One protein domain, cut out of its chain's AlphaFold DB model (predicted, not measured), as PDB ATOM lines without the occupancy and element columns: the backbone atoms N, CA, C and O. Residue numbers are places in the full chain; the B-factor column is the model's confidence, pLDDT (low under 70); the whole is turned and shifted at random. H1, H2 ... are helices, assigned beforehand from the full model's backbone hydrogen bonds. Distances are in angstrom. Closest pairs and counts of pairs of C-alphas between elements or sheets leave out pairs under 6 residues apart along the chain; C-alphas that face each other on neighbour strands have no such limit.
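What this domain is: This is residues 145 to 225 of the 228 residues of an uncharacterized protein of Enterocytozoon hepatopenaei (UniProt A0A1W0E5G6). A small ball of five helices is built round one of them: H3 forms the core, the longest helix H1 crosses it on one side and H5 crosses it on the opposite side, while H2 and H4 sit at two other opposite sides of H3. The helices are crossed rather than laid side by side, and H4 is the more loosely attached of the four round H3. The printed part has 81 residues with five named helices, in the order H1, H2, H3, H4, H5, and no named strand; the class is all helix. The whole is compact, with a radius of gyration of the C-alphas of 11.5 A, and its C-alphas span 30 by 26 by 20 A.

Where its parts are: H1, residues 145 to 162, begins with C-alpha 145 at (-46.403, -2.700, -27.833) and is 25.4 A long from first to last C-alpha. H2, residues 170 to 179, is 14.3 A long. H3, residues 185 to 195, is 15.2 A long, with C-alpha 185 at (-35.241, 3.206, -25.747). H4, residues 203 to 211, is 12.5 A long. H5, residues 213 to 223, is 15.4 A long and ends with C-alpha 223 at (-36.152, 11.421, -9.883).

How they stand to each other: H3 is the hub, touching the four other helices, and its centre is 1.8 A from the mean of the C-alphas. H1 touches H3 at a steep tilt of 45 degrees, the same way; their closest C-alphas, of Ala 154 and Ile 190, are 5.2 A apart. H5 touches H3 at a steep tilt of 64 degrees, the same way, closest at the C-alphas of Cys 191 and Lys 216, 6.4 A apart. H2 touches H3 at a steep tilt of 62 degrees, opposite ways, closest at the C-alphas of Phe 173 and Ala 189, 6.8 A apart. H4 and H3 only just touch, with 3 pairs of C-alphas within 8 A; the closest, of Cys 191 and Leu 209, are 6.6 A apart. H1 touches H2 with residues 147 to 151 alone, closest at the C-alphas of Phe 151 and Phe 170, 6.8 A apart. H1 and H5 are apart, and so are H2 and H4. Every O i to N i+4 pair is within hydrogen-bond range in H1, H2, H3 and H4, and 6 of 7 are in H5.

The domain as a whole: The two C-alphas farthest apart, of Gln 145 and Leu 203, are 32.4 A from each other. The printed part has no cut. The links from H2 to H3 and from H4 to H5 are tight, those from H1 to H2 and from H3 to H4 are short, and no link is long. The mean pLDDT of the printed part is 84.8, and residues 181 to 182 and 223 to 225 are under 70.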
ATOM      1  N   GLN A 145     -46.825  -1.309 -27.902       72.50
ATOM      2  CA  GLN A 145     -46.403  -2.700 -27.833       72.50
ATOM      3  C   GLN A 145     -44.880  -2.853 -27.972       72.50
ATOM      4  O   GLN A 145     -44.246  -3.606 -27.238       72.50
ATOM      5  N   SER A 146     -44.259  -2.106 -28.875       72.94
ATOM      6  CA  SER A 146     -42.827  -2.077 -29.147       72.94
ATOM      7  C   SER A 146     -42.069  -1.440 -27.988       72.94
ATOM      8  O   SER A 146     -41.009  -1.926 -27.572       72.94
ATOM      9  N   LEU A 147     -42.647  -0.401 -27.378       80.31
ATOM     10  CA  LEU A 147     -42.106   0.183 -26.156       80.31
ATOM     11  C   LEU A 147     -42.184  -0.801 -24.978       80.31
ATOM     12  O   LEU A 147     -41.206  -0.934 -24.240       80.31
ATOM     13  N   HIS A 148     -43.297  -1.522 -24.837       85.88
ATOM     14  CA  HIS A 148     -43.483  -2.564 -23.827       85.88
ATOM     15  C   HIS A 148     -42.500  -3.724 -24.014       85.88
ATOM     16  O   HIS A 148     -41.792  -4.107 -23.083       85.88
ATOM     17  N   ASN A 149     -42.341  -4.209 -25.244       73.12
ATOM     18  CA  ASN A 149     -41.366  -5.243 -25.580       73.12
ATOM     19  C   ASN A 149     -39.928  -4.793 -25.283       73.12
ATOM     20  O   ASN A 149     -39.130  -5.566 -24.755       73.12
ATOM     21  N   THR A 150     -39.594  -3.533 -25.573       79.50
ATOM     22  CA  THR A 150     -38.283  -2.957 -25.235       79.50
ATOM     23  C   THR A 150     -38.044  -2.959 -23.725       79.50
ATOM     24  O   THR A 150     -36.949  -3.296 -23.272       79.50
ATOM     25  N   PHE A 151     -39.067  -2.606 -22.946       91.06
ATOM     26  CA  PHE A 151     -39.005  -2.612 -21.491       91.06
ATOM     27  C   PHE A 151     -38.789  -4.025 -20.934       91.06
ATOM     28  O   PHE A 151     -37.848  -4.242 -20.172       91.06
ATOM     29  N   LEU A 152     -39.576  -5.005 -21.390       87.44
ATOM     30  CA  LEU A 152     -39.430  -6.409 -20.994       87.44
ATOM     31  C   LEU A 152     -38.049  -6.980 -21.341       87.44
ATOM     32  O   LEU A 152     -37.446  -7.702 -20.550       87.44
ATOM     33  N   ARG A 153     -37.505  -6.637 -22.512       79.81
ATOM     34  CA  ARG A 153     -36.149  -7.059 -22.900       79.81
ATOM     35  C   ARG A 153     -35.095  -6.503 -21.947       79.81
ATOM     36  O   ARG A 153     -34.193  -7.235 -21.549       79.81
ATOM     37  N   ALA A 154     -35.213  -5.237 -21.553       88.62
ATOM     38  CA  ALA A 154     -34.281  -4.614 -20.619       88.62
ATOM     39  C   ALA A 154     -34.334  -5.249 -19.222       88.62
ATOM     40  O   ALA A 154     -33.283  -5.513 -18.635       88.62
ATOM     41  N   THR A 155     -35.533  -5.526 -18.697       90.25
ATOM     42  CA  THR A 155     -35.696  -6.158 -17.379       90.25
ATOM     43  C   THR A 155     -35.149  -7.585 -17.374       90.25
ATOM     44  O   THR A 155     -34.410  -7.955 -16.463       90.25
ATOM     45  N   LEU A 156     -35.421  -8.364 -18.427       85.94
ATOM     46  CA  LEU A 156     -34.857  -9.705 -18.603       85.94
ATOM     47  C   LEU A 156     -33.333  -9.677 -18.724       85.94
ATOM     48  O   LEU A 156     -32.661 -10.478 -18.076       85.94
ATOM     49  N   TYR A 157     -32.781  -8.756 -19.519       85.38
ATOM     50  CA  TYR A 157     -31.335  -8.590 -19.665       85.38
ATOM     51  C   TYR A 157     -30.670  -8.298 -18.320       85.38
ATOM     52  O   TYR A 157     -29.677  -8.933 -17.977       85.38
ATOM     53  N   ILE A 158     -31.234  -7.387 -17.526       90.12
ATOM     54  CA  ILE A 158     -30.688  -7.037 -16.211       90.12
ATOM     55  C   ILE A 158     -30.766  -8.214 -15.242       90.12
ATOM     56  O   ILE A 158     -29.777  -8.505 -14.567       90.12
ATOM     57  N   LYS A 159     -31.900  -8.921 -15.216       88.69
ATOM     58  CA  LYS A 159     -32.068 -10.111 -14.379       88.69
ATOM     59  C   LYS A 159     -31.060 -11.198 -14.746       88.69
ATOM     60  O   LYS A 159     -30.461 -11.786 -13.859       88.69
ATOM     61  N   LYS A 160     -30.834 -11.448 -16.037       87.06
ATOM     62  CA  LYS A 160     -29.886 -12.476 -16.496       87.06
ATOM     63  C   LYS A 160     -28.423 -12.077 -16.301       87.06
ATOM     64  O   LYS A 160     -27.623 -12.906 -15.897       87.06
ATOM     65  N   THR A 161     -28.077 -10.825 -16.593       85.88
ATOM     66  CA  THR A 161     -26.676 -10.374 -16.667       85.88
ATOM     67  C   THR A 161     -26.136  -9.921 -15.317       85.88
ATOM     68  O   THR A 161     -24.973 -10.146 -15.006       85.88
ATOM     69  N   TYR A 162     -26.972  -9.266 -14.510       88.94
ATOM     70  CA  TYR A 162     -26.555  -8.675 -13.237       88.94
ATOM     71  C   TYR A 162     -27.225  -9.326 -12.024       88.94
ATOM     72  O   TYR A 162     -26.882  -8.975 -10.899       88.94
ATOM     73  N   ASN A 163     -28.168 -10.255 -12.237       89.12
ATOM     74  CA  ASN A 163     -28.997 -10.851 -11.185       89.12
ATOM     75  C   ASN A 163     -29.712  -9.800 -10.317       89.12
ATOM     76  O   ASN A 163     -29.790  -9.926  -9.098       89.12
ATOM     77  N   LEU A 164     -30.204  -8.734 -10.960       88.75
ATOM     78  CA  LEU A 164     -30.919  -7.638 -10.303       88.75
ATOM     79  C   LEU A 164     -32.388  -7.632 -10.717       88.75
ATOM     80  O   LEU A 164     -32.730  -7.948 -11.862       88.75
ATOM     81  N   SER A 165     -33.250  -7.196  -9.806       88.31
ATOM     82  CA  SER A 165     -34.631  -6.838 -10.100       88.31
ATOM     83  C   SER A 165     -34.790  -5.318 -10.118       88.31
ATOM     84  O   SER A 165     -34.087  -4.586  -9.425       88.31
ATOM     85  N   SER A 166     -35.696  -4.818 -10.960       85.69
ATOM     86  CA  SER A 166     -35.995  -3.389 -11.001       85.69
ATOM     87  C   SER A 166     -37.359  -3.100 -10.405       85.69
ATOM     88  O   SER A 166     -38.297  -3.867 -10.600       85.69
ATOM     89  N   THR A 167     -37.466  -1.975  -9.702       87.88
ATOM     90  CA  THR A 167     -38.725  -1.473  -9.148       87.88
ATOM     91  C   THR A 167     -39.437  -0.505 -10.076       87.88
ATOM     92  O   THR A 167     -40.542  -0.086  -9.752       87.88
ATOM     93  N   ILE A 168     -38.808  -0.091 -11.181       89.56
ATOM     94  CA  ILE A 168     -39.495   0.746 -12.160       89.56
ATOM     95  C   ILE A 168     -40.527  -0.110 -12.895       89.56
ATOM     96  O   ILE A 168     -40.210  -1.209 -13.348       89.56
ATOM     97  N   ASP A 169     -41.753   0.386 -13.005       91.81
ATOM     98  CA  ASP A 169     -42.801  -0.233 -13.813       91.81
ATOM     99  C   ASP A 169     -42.806   0.324 -15.247       91.81
ATOM    100  O   ASP A 169     -42.069   1.254 -15.611       91.81
ATOM    101  N   PHE A 170     -43.636  -0.286 -16.095       91.81
ATOM    102  CA  PHE A 170     -43.751   0.122 -17.488       91.81
ATOM    103  C   PHE A 170     -44.292   1.551 -17.636       91.81
ATOM    104  O   PHE A 170     -43.822   2.281 -18.508       91.81
ATOM    105  N   ASP A 171     -45.220   1.980 -16.780       90.94
ATOM    106  CA  ASP A 171     -45.830   3.309 -16.859       90.94
ATOM    107  C   ASP A 171     -44.815   4.419 -16.571       90.94
ATOM    108  O   ASP A 171     -44.693   5.383 -17.334       90.94
ATOM    109  N   ASN A 172     -43.983   4.240 -15.547       89.69
ATOM    110  CA  ASN A 172     -42.878   5.140 -15.244       89.69
ATOM    111  C   ASN A 172     -41.834   5.152 -16.371       89.69
ATOM    112  O   ASN A 172     -41.344   6.216 -16.766       89.69
ATOM    113  N   PHE A 173     -41.524   3.995 -16.966       91.00
ATOM    114  CA  PHE A 173     -40.666   3.944 -18.152       91.00
ATOM    115  C   PHE A 173     -41.290   4.663 -19.361       91.00
ATOM    116  O   PHE A 173     -40.588   5.371 -20.092       91.00
ATOM    117  N   LYS A 174     -42.602   4.537 -19.569       89.12
ATOM    118  CA  LYS A 174     -43.351   5.201 -20.644       89.12
ATOM    119  C   LYS A 174     -43.285   6.721 -20.500       89.12
ATOM    120  O   LYS A 174     -43.043   7.404 -21.498       89.12
ATOM    121  N   ILE A 175     -43.405   7.249 -19.280       89.06
ATOM    122  CA  ILE A 175     -43.221   8.679 -18.982       89.06
ATOM    123  C   ILE A 175     -41.801   9.126 -19.356       89.06
ATOM    124  O   ILE A 175     -41.641  10.030 -20.178       89.06
ATOM    125  N   LEU A 176     -40.767   8.437 -18.858       88.06
ATOM    126  CA  LEU A 176     -39.366   8.749 -19.185       88.06
ATOM    127  C   LEU A 176     -39.091   8.675 -20.694       88.06
ATOM    128  O   LEU A 176     -38.346   9.483 -21.250       88.06
ATOM    129  N   SER A 177     -39.705   7.716 -21.386       84.38
ATOM    130  CA  SER A 177     -39.593   7.566 -22.834       84.38
ATOM    131  C   SER A 177     -40.187   8.765 -23.582       84.38
ATOM    132  O   SER A 177     -39.598   9.212 -24.572       84.38
ATOM    133  N   LYS A 178     -41.311   9.317 -23.117       82.25
ATOM    134  CA  LYS A 178     -41.906  10.528 -23.699       82.25
ATOM    135  C   LYS A 178     -41.049  11.765 -23.443       82.25
ATOM    136  O   LYS A 178     -40.855  12.553 -24.361       82.25
ATOM    137  N   GLU A 179     -40.492  11.908 -22.242       81.44
ATOM    138  CA  GLU A 179     -39.613  13.035 -21.896       81.44
ATOM    139  C   GLU A 179     -38.285  13.009 -22.665       81.44
ATOM    140  O   GLU A 179     -37.734  14.050 -23.032       81.44
ATOM    141  N   PHE A 180     -37.770  11.811 -22.948       78.06
ATOM    142  CA  PHE A 180     -36.519  11.612 -23.666       78.06
ATOM    143  C   PHE A 180     -36.744  10.887 -25.000       78.06
ATOM    144  O   PHE A 180     -36.284   9.752 -25.198       78.06
ATOM    145  N   PRO A 181     -37.395  11.540 -25.983       66.00
ATOM    146  CA  PRO A 181     -37.714  10.908 -27.258       66.00
ATOM    147  C   PRO A 181     -36.443  10.529 -28.031       66.00
ATOM    148  O   PRO A 181     -36.425   9.544 -28.764       66.00
ATOM    149  N   ASN A 182     -35.354  11.277 -27.832       65.25
ATOM    150  CA  ASN A 182     -34.096  11.170 -28.581       65.25
ATOM    151  C   ASN A 182     -33.072  10.189 -28.002       65.25
ATOM    152  O   ASN A 182     -31.981  10.059 -28.551       65.25
ATOM    153  N   ILE A 183     -33.395   9.515 -26.900       72.06
ATOM    154  CA  ILE A 183     -32.532   8.484 -26.321       72.06
ATOM    155  C   ILE A 183     -32.956   7.124 -26.879       72.06
ATOM    156  O   ILE A 183     -34.147   6.863 -27.052       72.06
ATOM    157  N   ASN A 184     -31.980   6.257 -27.166       79.19
ATOM    158  CA  ASN A 184     -32.250   4.861 -27.507       79.19
ATOM    159  C   ASN A 184     -33.076   4.215 -26.379       79.19
ATOM    160  O   ASN A 184     -32.663   4.238 -25.219       79.19
ATOM    161  N   LYS A 185     -34.244   3.663 -26.724       80.44
ATOM    162  CA  LYS A 185     -35.241   3.206 -25.747       80.44
ATOM    163  C   LYS A 185     -34.760   2.031 -24.908       80.44
ATOM    164  O   LYS A 185     -35.044   2.007 -23.718       80.44
ATOM    165  N   LEU A 186     -33.957   1.140 -25.484       82.75
ATOM    166  CA  LEU A 186     -33.351   0.030 -24.756       82.75
ATOM    167  C   LEU A 186     -32.295   0.528 -23.762       82.75
ATOM    168  O   LEU A 186     -32.341   0.179 -22.588       82.75
ATOM    169  N   LYS A 187     -31.391   1.423 -24.185       84.25
ATOM    170  CA  LYS A 187     -30.395   2.020 -23.274       84.25
ATOM    171  C   LYS A 187     -31.049   2.834 -22.160       84.25
ATOM    172  O   LYS A 187     -30.568   2.799 -21.029       84.25
ATOM    173  N   LEU A 188     -32.132   3.549 -22.476       87.81
ATOM    174  CA  LEU A 188     -32.943   4.263 -21.493       87.81
ATOM    175  C   LEU A 188     -33.558   3.278 -20.494       87.81
ATOM    176  O   LEU A 188     -33.371   3.466 -19.299       87.81
ATOM    177  N   ALA A 189     -34.205   2.211 -20.971       89.19
ATOM    178  CA  ALA A 189     -34.821   1.187 -20.131       89.19
ATOM    179  C   ALA A 189     -33.801   0.511 -19.204       89.19
ATOM    180  O   ALA A 189     -34.040   0.429 -18.004       89.19
ATOM    181  N   ILE A 190     -32.636   0.108 -19.729       89.69
ATOM    182  CA  ILE A 190     -31.573  -0.525 -18.934       89.69
ATOM    183  C   ILE A 190     -31.053   0.440 -17.861       89.69
ATOM    184  O   ILE A 190     -30.971   0.074 -16.692       89.69
ATOM    185  N   CYS A 191     -30.738   1.691 -18.226       93.62
ATOM    186  CA  CYS A 191     -30.280   2.689 -17.254       93.62
ATOM    187  C   CYS A 191     -31.326   2.945 -16.165       93.62
ATOM    188  O   CYS A 191     -30.979   2.972 -14.987       93.62
ATOM    189  N   SER A 192     -32.593   3.120 -16.550       93.06
ATOM    190  CA  SER A 192     -33.689   3.331 -15.607       93.06
ATOM    191  C   SER A 192     -33.846   2.146 -14.667       93.06
ATOM    192  O   SER A 192     -33.997   2.342 -13.466       93.06
ATOM    193  N   CYS A 193     -33.747   0.924 -15.189       92.69
ATOM    194  CA  CYS A 193     -33.897  -0.274 -14.384       92.69
ATOM    195  C   CYS A 193     -32.748  -0.451 -13.380       92.69
ATOM    196  O   CYS A 193     -33.002  -0.735 -12.213       92.69
ATOM    197  N   LEU A 194     -31.498  -0.224 -13.810       93.19
ATOM    198  CA  LEU A 194     -30.315  -0.277 -12.942       93.19
ATOM    199  C   LEU A 194     -30.341   0.807 -11.855       93.19
ATOM    200  O   LEU A 194     -29.932   0.558 -10.729       93.19
ATOM    201  N   LEU A 195     -30.814   2.015 -12.173       92.00
ATOM    202  CA  LEU A 195     -30.934   3.095 -11.188       92.00
ATOM    203  C   LEU A 195     -32.052   2.858 -10.165       92.00
ATOM    204  O   LEU A 195     -31.981   3.414  -9.075       92.00
ATOM    205  N   ASN A 196     -33.045   2.038 -10.514       90.19
ATOM    206  CA  ASN A 196     -34.172   1.654  -9.662       90.19
ATOM    207  C   ASN A 196     -34.068   0.184  -9.209       90.19
ATOM    208  O   ASN A 196     -35.077  -0.492  -9.032       90.19
ATOM    209  N   SER A 197     -32.854  -0.348  -9.079       88.19
ATOM    210  CA  SER A 197     -32.630  -1.647  -8.439       88.19
ATOM    211  C   SER A 197     -32.538  -1.449  -6.925       88.19
ATOM    212  O   SER A 197     -31.948  -0.473  -6.454       88.19
ATOM    213  N   LYS A 198     -33.152  -2.357  -6.156       81.44
ATOM    214  CA  LYS A 198     -33.046  -2.363  -4.684       81.44
ATOM    215  C   LYS A 198     -31.741  -3.002  -4.220       81.44
ATOM    216  O   LYS A 198     -31.297  -2.764  -3.100       81.44
ATOM    217  N   GLU A 199     -31.148  -3.836  -5.063       88.06
ATOM    218  CA  GLU A 199     -29.947  -4.584  -4.751       88.06
ATOM    219  C   GLU A 199     -28.675  -3.765  -5.023       88.06
ATOM    220  O   GLU A 199     -28.640  -2.775  -5.762       88.06
ATOM    221  N   LYS A 200     -27.571  -4.181  -4.400       87.88
ATOM    222  CA  LYS A 200     -26.279  -3.518  -4.577       87.88
ATOM    223  C   LYS A 200     -25.753  -3.785  -5.988       87.88
ATOM    224  O   LYS A 200     -25.468  -4.922  -6.344       87.88
ATOM    225  N   LEU A 201     -25.539  -2.717  -6.755       90.56
ATOM    226  CA  LEU A 201     -25.004  -2.818  -8.115       90.56
ATOM    227  C   LEU A 201     -23.626  -3.498  -8.155       90.56
ATOM    228  O   LEU A 201     -22.695  -3.067  -7.453       90.56
ATOM    229  N   SER A 202     -23.492  -4.483  -9.048       91.19
ATOM    230  CA  SER A 202     -22.220  -5.125  -9.389       91.19
ATOM    231  C   SER A 202     -21.231  -4.134 -10.027       91.19
ATOM    232  O   SER A 202     -21.584  -3.000 -10.388       91.19
ATOM    233  N   LEU A 203     -19.963  -4.533 -10.154       91.19
ATOM    234  CA  LEU A 203     -18.929  -3.694 -10.765       91.19
ATOM    235  C   LEU A 203     -19.250  -3.401 -12.241       91.19
ATOM    236  O   LEU A 203     -19.093  -2.268 -12.705       91.19
ATOM    237  N   GLU A 204     -19.765  -4.405 -12.945       90.06
ATOM    238  CA  GLU A 204     -20.161  -4.381 -14.352       90.06
ATOM    239  C   GLU A 204     -21.367  -3.461 -14.554       90.06
ATOM    240  O   GLU A 204     -21.339  -2.589 -15.422       90.06
ATOM    241  N   ALA A 205     -22.386  -3.559 -13.692       89.69
ATOM    242  CA  ALA A 205     -23.537  -2.657 -13.720       89.69
ATOM    243  C   ALA A 205     -23.115  -1.190 -13.499       89.69
ATOM    244  O   ALA A 205     -23.561  -0.273 -14.196       89.69
ATOM    245  N   LYS A 206     -22.181  -0.947 -12.569       90.88
ATOM    246  CA  LYS A 206     -21.593   0.387 -12.348       90.88
ATOM    247  C   LYS A 206     -20.754   0.867 -13.530       90.88
ATOM    248  O   LYS A 206     -20.667   2.077 -13.748       90.88
ATOM    249  N   LYS A 207     -20.086  -0.033 -14.256       92.44
ATOM    250  CA  LYS A 207     -19.325   0.298 -15.471       92.44
ATOM    251  C   LYS A 207     -20.274   0.717 -16.595       92.44
ATOM    252  O   LYS A 207     -20.106   1.808 -17.131       92.44
ATOM    253  N   TYR A 208     -21.343  -0.042 -16.826       89.25
ATOM    254  CA  TYR A 208     -22.370   0.294 -17.814       89.25
ATOM    255  C   TYR A 208     -23.003   1.675 -17.554       89.25
ATOM    256  O   TYR A 208     -23.119   2.511 -18.451       89.25
ATOM    257  N   LEU A 209     -23.345   1.979 -16.295       90.81
ATOM    258  CA  LEU A 209     -23.867   3.299 -15.919       90.81
ATOM    259  C   LEU A 209     -22.856   4.441 -16.120       90.81
ATOM    260  O   LEU A 209     -23.263   5.579 -16.361       90.81
ATOM    261  N   ARG A 210     -21.549   4.166 -16.011       90.75
ATOM    262  CA  ARG A 210     -20.488   5.144 -16.306       90.75
ATOM    263  C   ARG A 210     -20.366   5.401 -17.807       90.75
ATOM    264  O   ARG A 210     -20.265   6.557 -18.209       90.75
ATOM    265  N   GLU A 211     -20.451   4.361 -18.627       86.62
ATOM    266  CA  GLU A 211     -20.476   4.478 -20.092       86.62
ATOM    267  C   GLU A 211     -21.714   5.260 -20.561       86.62
ATOM    268  O   GLU A 211     -21.630   6.137 -21.422       86.62
ATOM    269  N   CYS A 212     -22.854   5.045 -19.903       88.06
ATOM    270  CA  CYS A 212     -24.105   5.754 -20.160       88.06
ATOM    271  C   CYS A 212     -24.299   7.018 -19.295       88.06
ATOM    272  O   CYS A 212     -25.438   7.397 -19.006       88.06
ATOM    273  N   LYS A 213     -23.215   7.715 -18.901       89.12
ATOM    274  CA  LYS A 213     -23.272   8.855 -17.957       89.12
ATOM    275  C   LYS A 213     -24.323   9.911 -18.309       89.12
ATOM    276  O   LYS A 213     -25.029  10.393 -17.431       89.12
ATOM    277  N   SER A 214     -24.465  10.263 -19.587       84.12
ATOM    278  CA  SER A 214     -25.391  11.314 -20.034       84.12
ATOM    279  C   SER A 214     -26.860  10.929 -19.853       84.12
ATOM    280  O   SER A 214     -27.684  11.789 -19.551       84.12
ATOM    281  N   ILE A 215     -27.188   9.644 -20.013       85.69
ATOM    282  CA  ILE A 215     -28.529   9.099 -19.779       85.69
ATOM    283  C   ILE A 215     -28.781   9.034 -18.273       85.69
ATOM    284  O   ILE A 215     -29.806   9.524 -17.805       85.69
ATOM    285  N   LYS A 216     -27.805   8.520 -17.510       90.88
ATOM    286  CA  LYS A 216     -27.853   8.460 -16.047       90.88
ATOM    287  C   LYS A 216     -28.176   9.824 -15.426       90.88
ATOM    288  O   LYS A 216     -29.131   9.921 -14.662       90.88
ATOM    289  N   TYR A 217     -27.427  10.871 -15.782       88.25
ATOM    290  CA  TYR A 217     -27.648  12.221 -15.244       88.25
ATOM    291  C   TYR A 217     -29.049  12.758 -15.556       88.25
ATOM    292  O   TYR A 217     -29.678  13.371 -14.699       88.25
ATOM    293  N   LYS A 218     -29.567  12.502 -16.763       86.00
ATOM    294  CA  LYS A 218     -30.918  12.932 -17.150       86.00
ATOM    295  C   LYS A 218     -32.008  12.269 -16.311       86.00
ATOM    296  O   LYS A 218     -32.940  12.955 -15.910       86.00
ATOM    297  N   ILE A 219     -31.872  10.971 -16.035       87.50
ATOM    298  CA  ILE A 219     -32.822  10.229 -15.195       87.50
ATOM    299  C   ILE A 219     -32.748  10.736 -13.748       87.50
ATOM    300  O   ILE A 219     -33.769  11.116 -13.188       87.50
ATOM    301  N   GLN A 220     -31.545  10.817 -13.166       86.12
ATOM    302  CA  GLN A 220     -31.362  11.211 -11.761       86.12
ATOM    303  C   GLN A 220     -31.876  12.625 -11.454       86.12
ATOM    304  O   GLN A 220     -32.502  12.834 -10.415       86.12
ATOM    305  N   ASN A 221     -31.682  13.581 -12.370       79.00
ATOM    306  CA  ASN A 221     -32.199  14.945 -12.215       79.00
ATOM    307  C   ASN A 221     -33.736  15.005 -12.197       79.00
ATOM    308  O   ASN A 221     -34.306  15.941 -11.645       79.00
ATOM    309  N   LYS A 222     -34.410  14.016 -12.794       70.75
ATOM    310  CA  LYS A 222     -35.872  13.910 -12.801       70.75
ATOM    311  C   LYS A 222     -36.405  13.198 -11.568       70.75
ATOM    312  O   LYS A 222     -37.370  13.667 -10.983       70.75
ATOM    313  N   THR A 223     -35.745  12.138 -11.106       59.66
ATOM    314  CA  THR A 223     -36.152  11.421  -9.883       59.66
ATOM    315  C   THR A 223     -36.121  12.325  -8.640       59.66
ATOM    316  O   THR A 223     -36.934  12.157  -7.740       59.66
ATOM    317  N   GLN A 224     -35.252  13.344  -8.608       51.59
ATOM    318  CA  GLN A 224     -35.213  14.353  -7.537       51.59
ATOM    319  C   GLN A 224     -36.399  15.337  -7.539       51.59
ATOM    320  O   GLN A 224     -36.629  15.994  -6.527       51.59
ATOM    321  N   GLN A 225     -37.154  15.450  -8.638       44.94
ATOM    322  CA  GLN A 225     -38.343  16.310  -8.722       44.94
ATOM    323  C   GLN A 225     -39.625  15.621  -8.234       44.94
ATOM    324  O   GLN A 225     -40.587  16.318  -7.948       44.94
TER     325      GLN A 225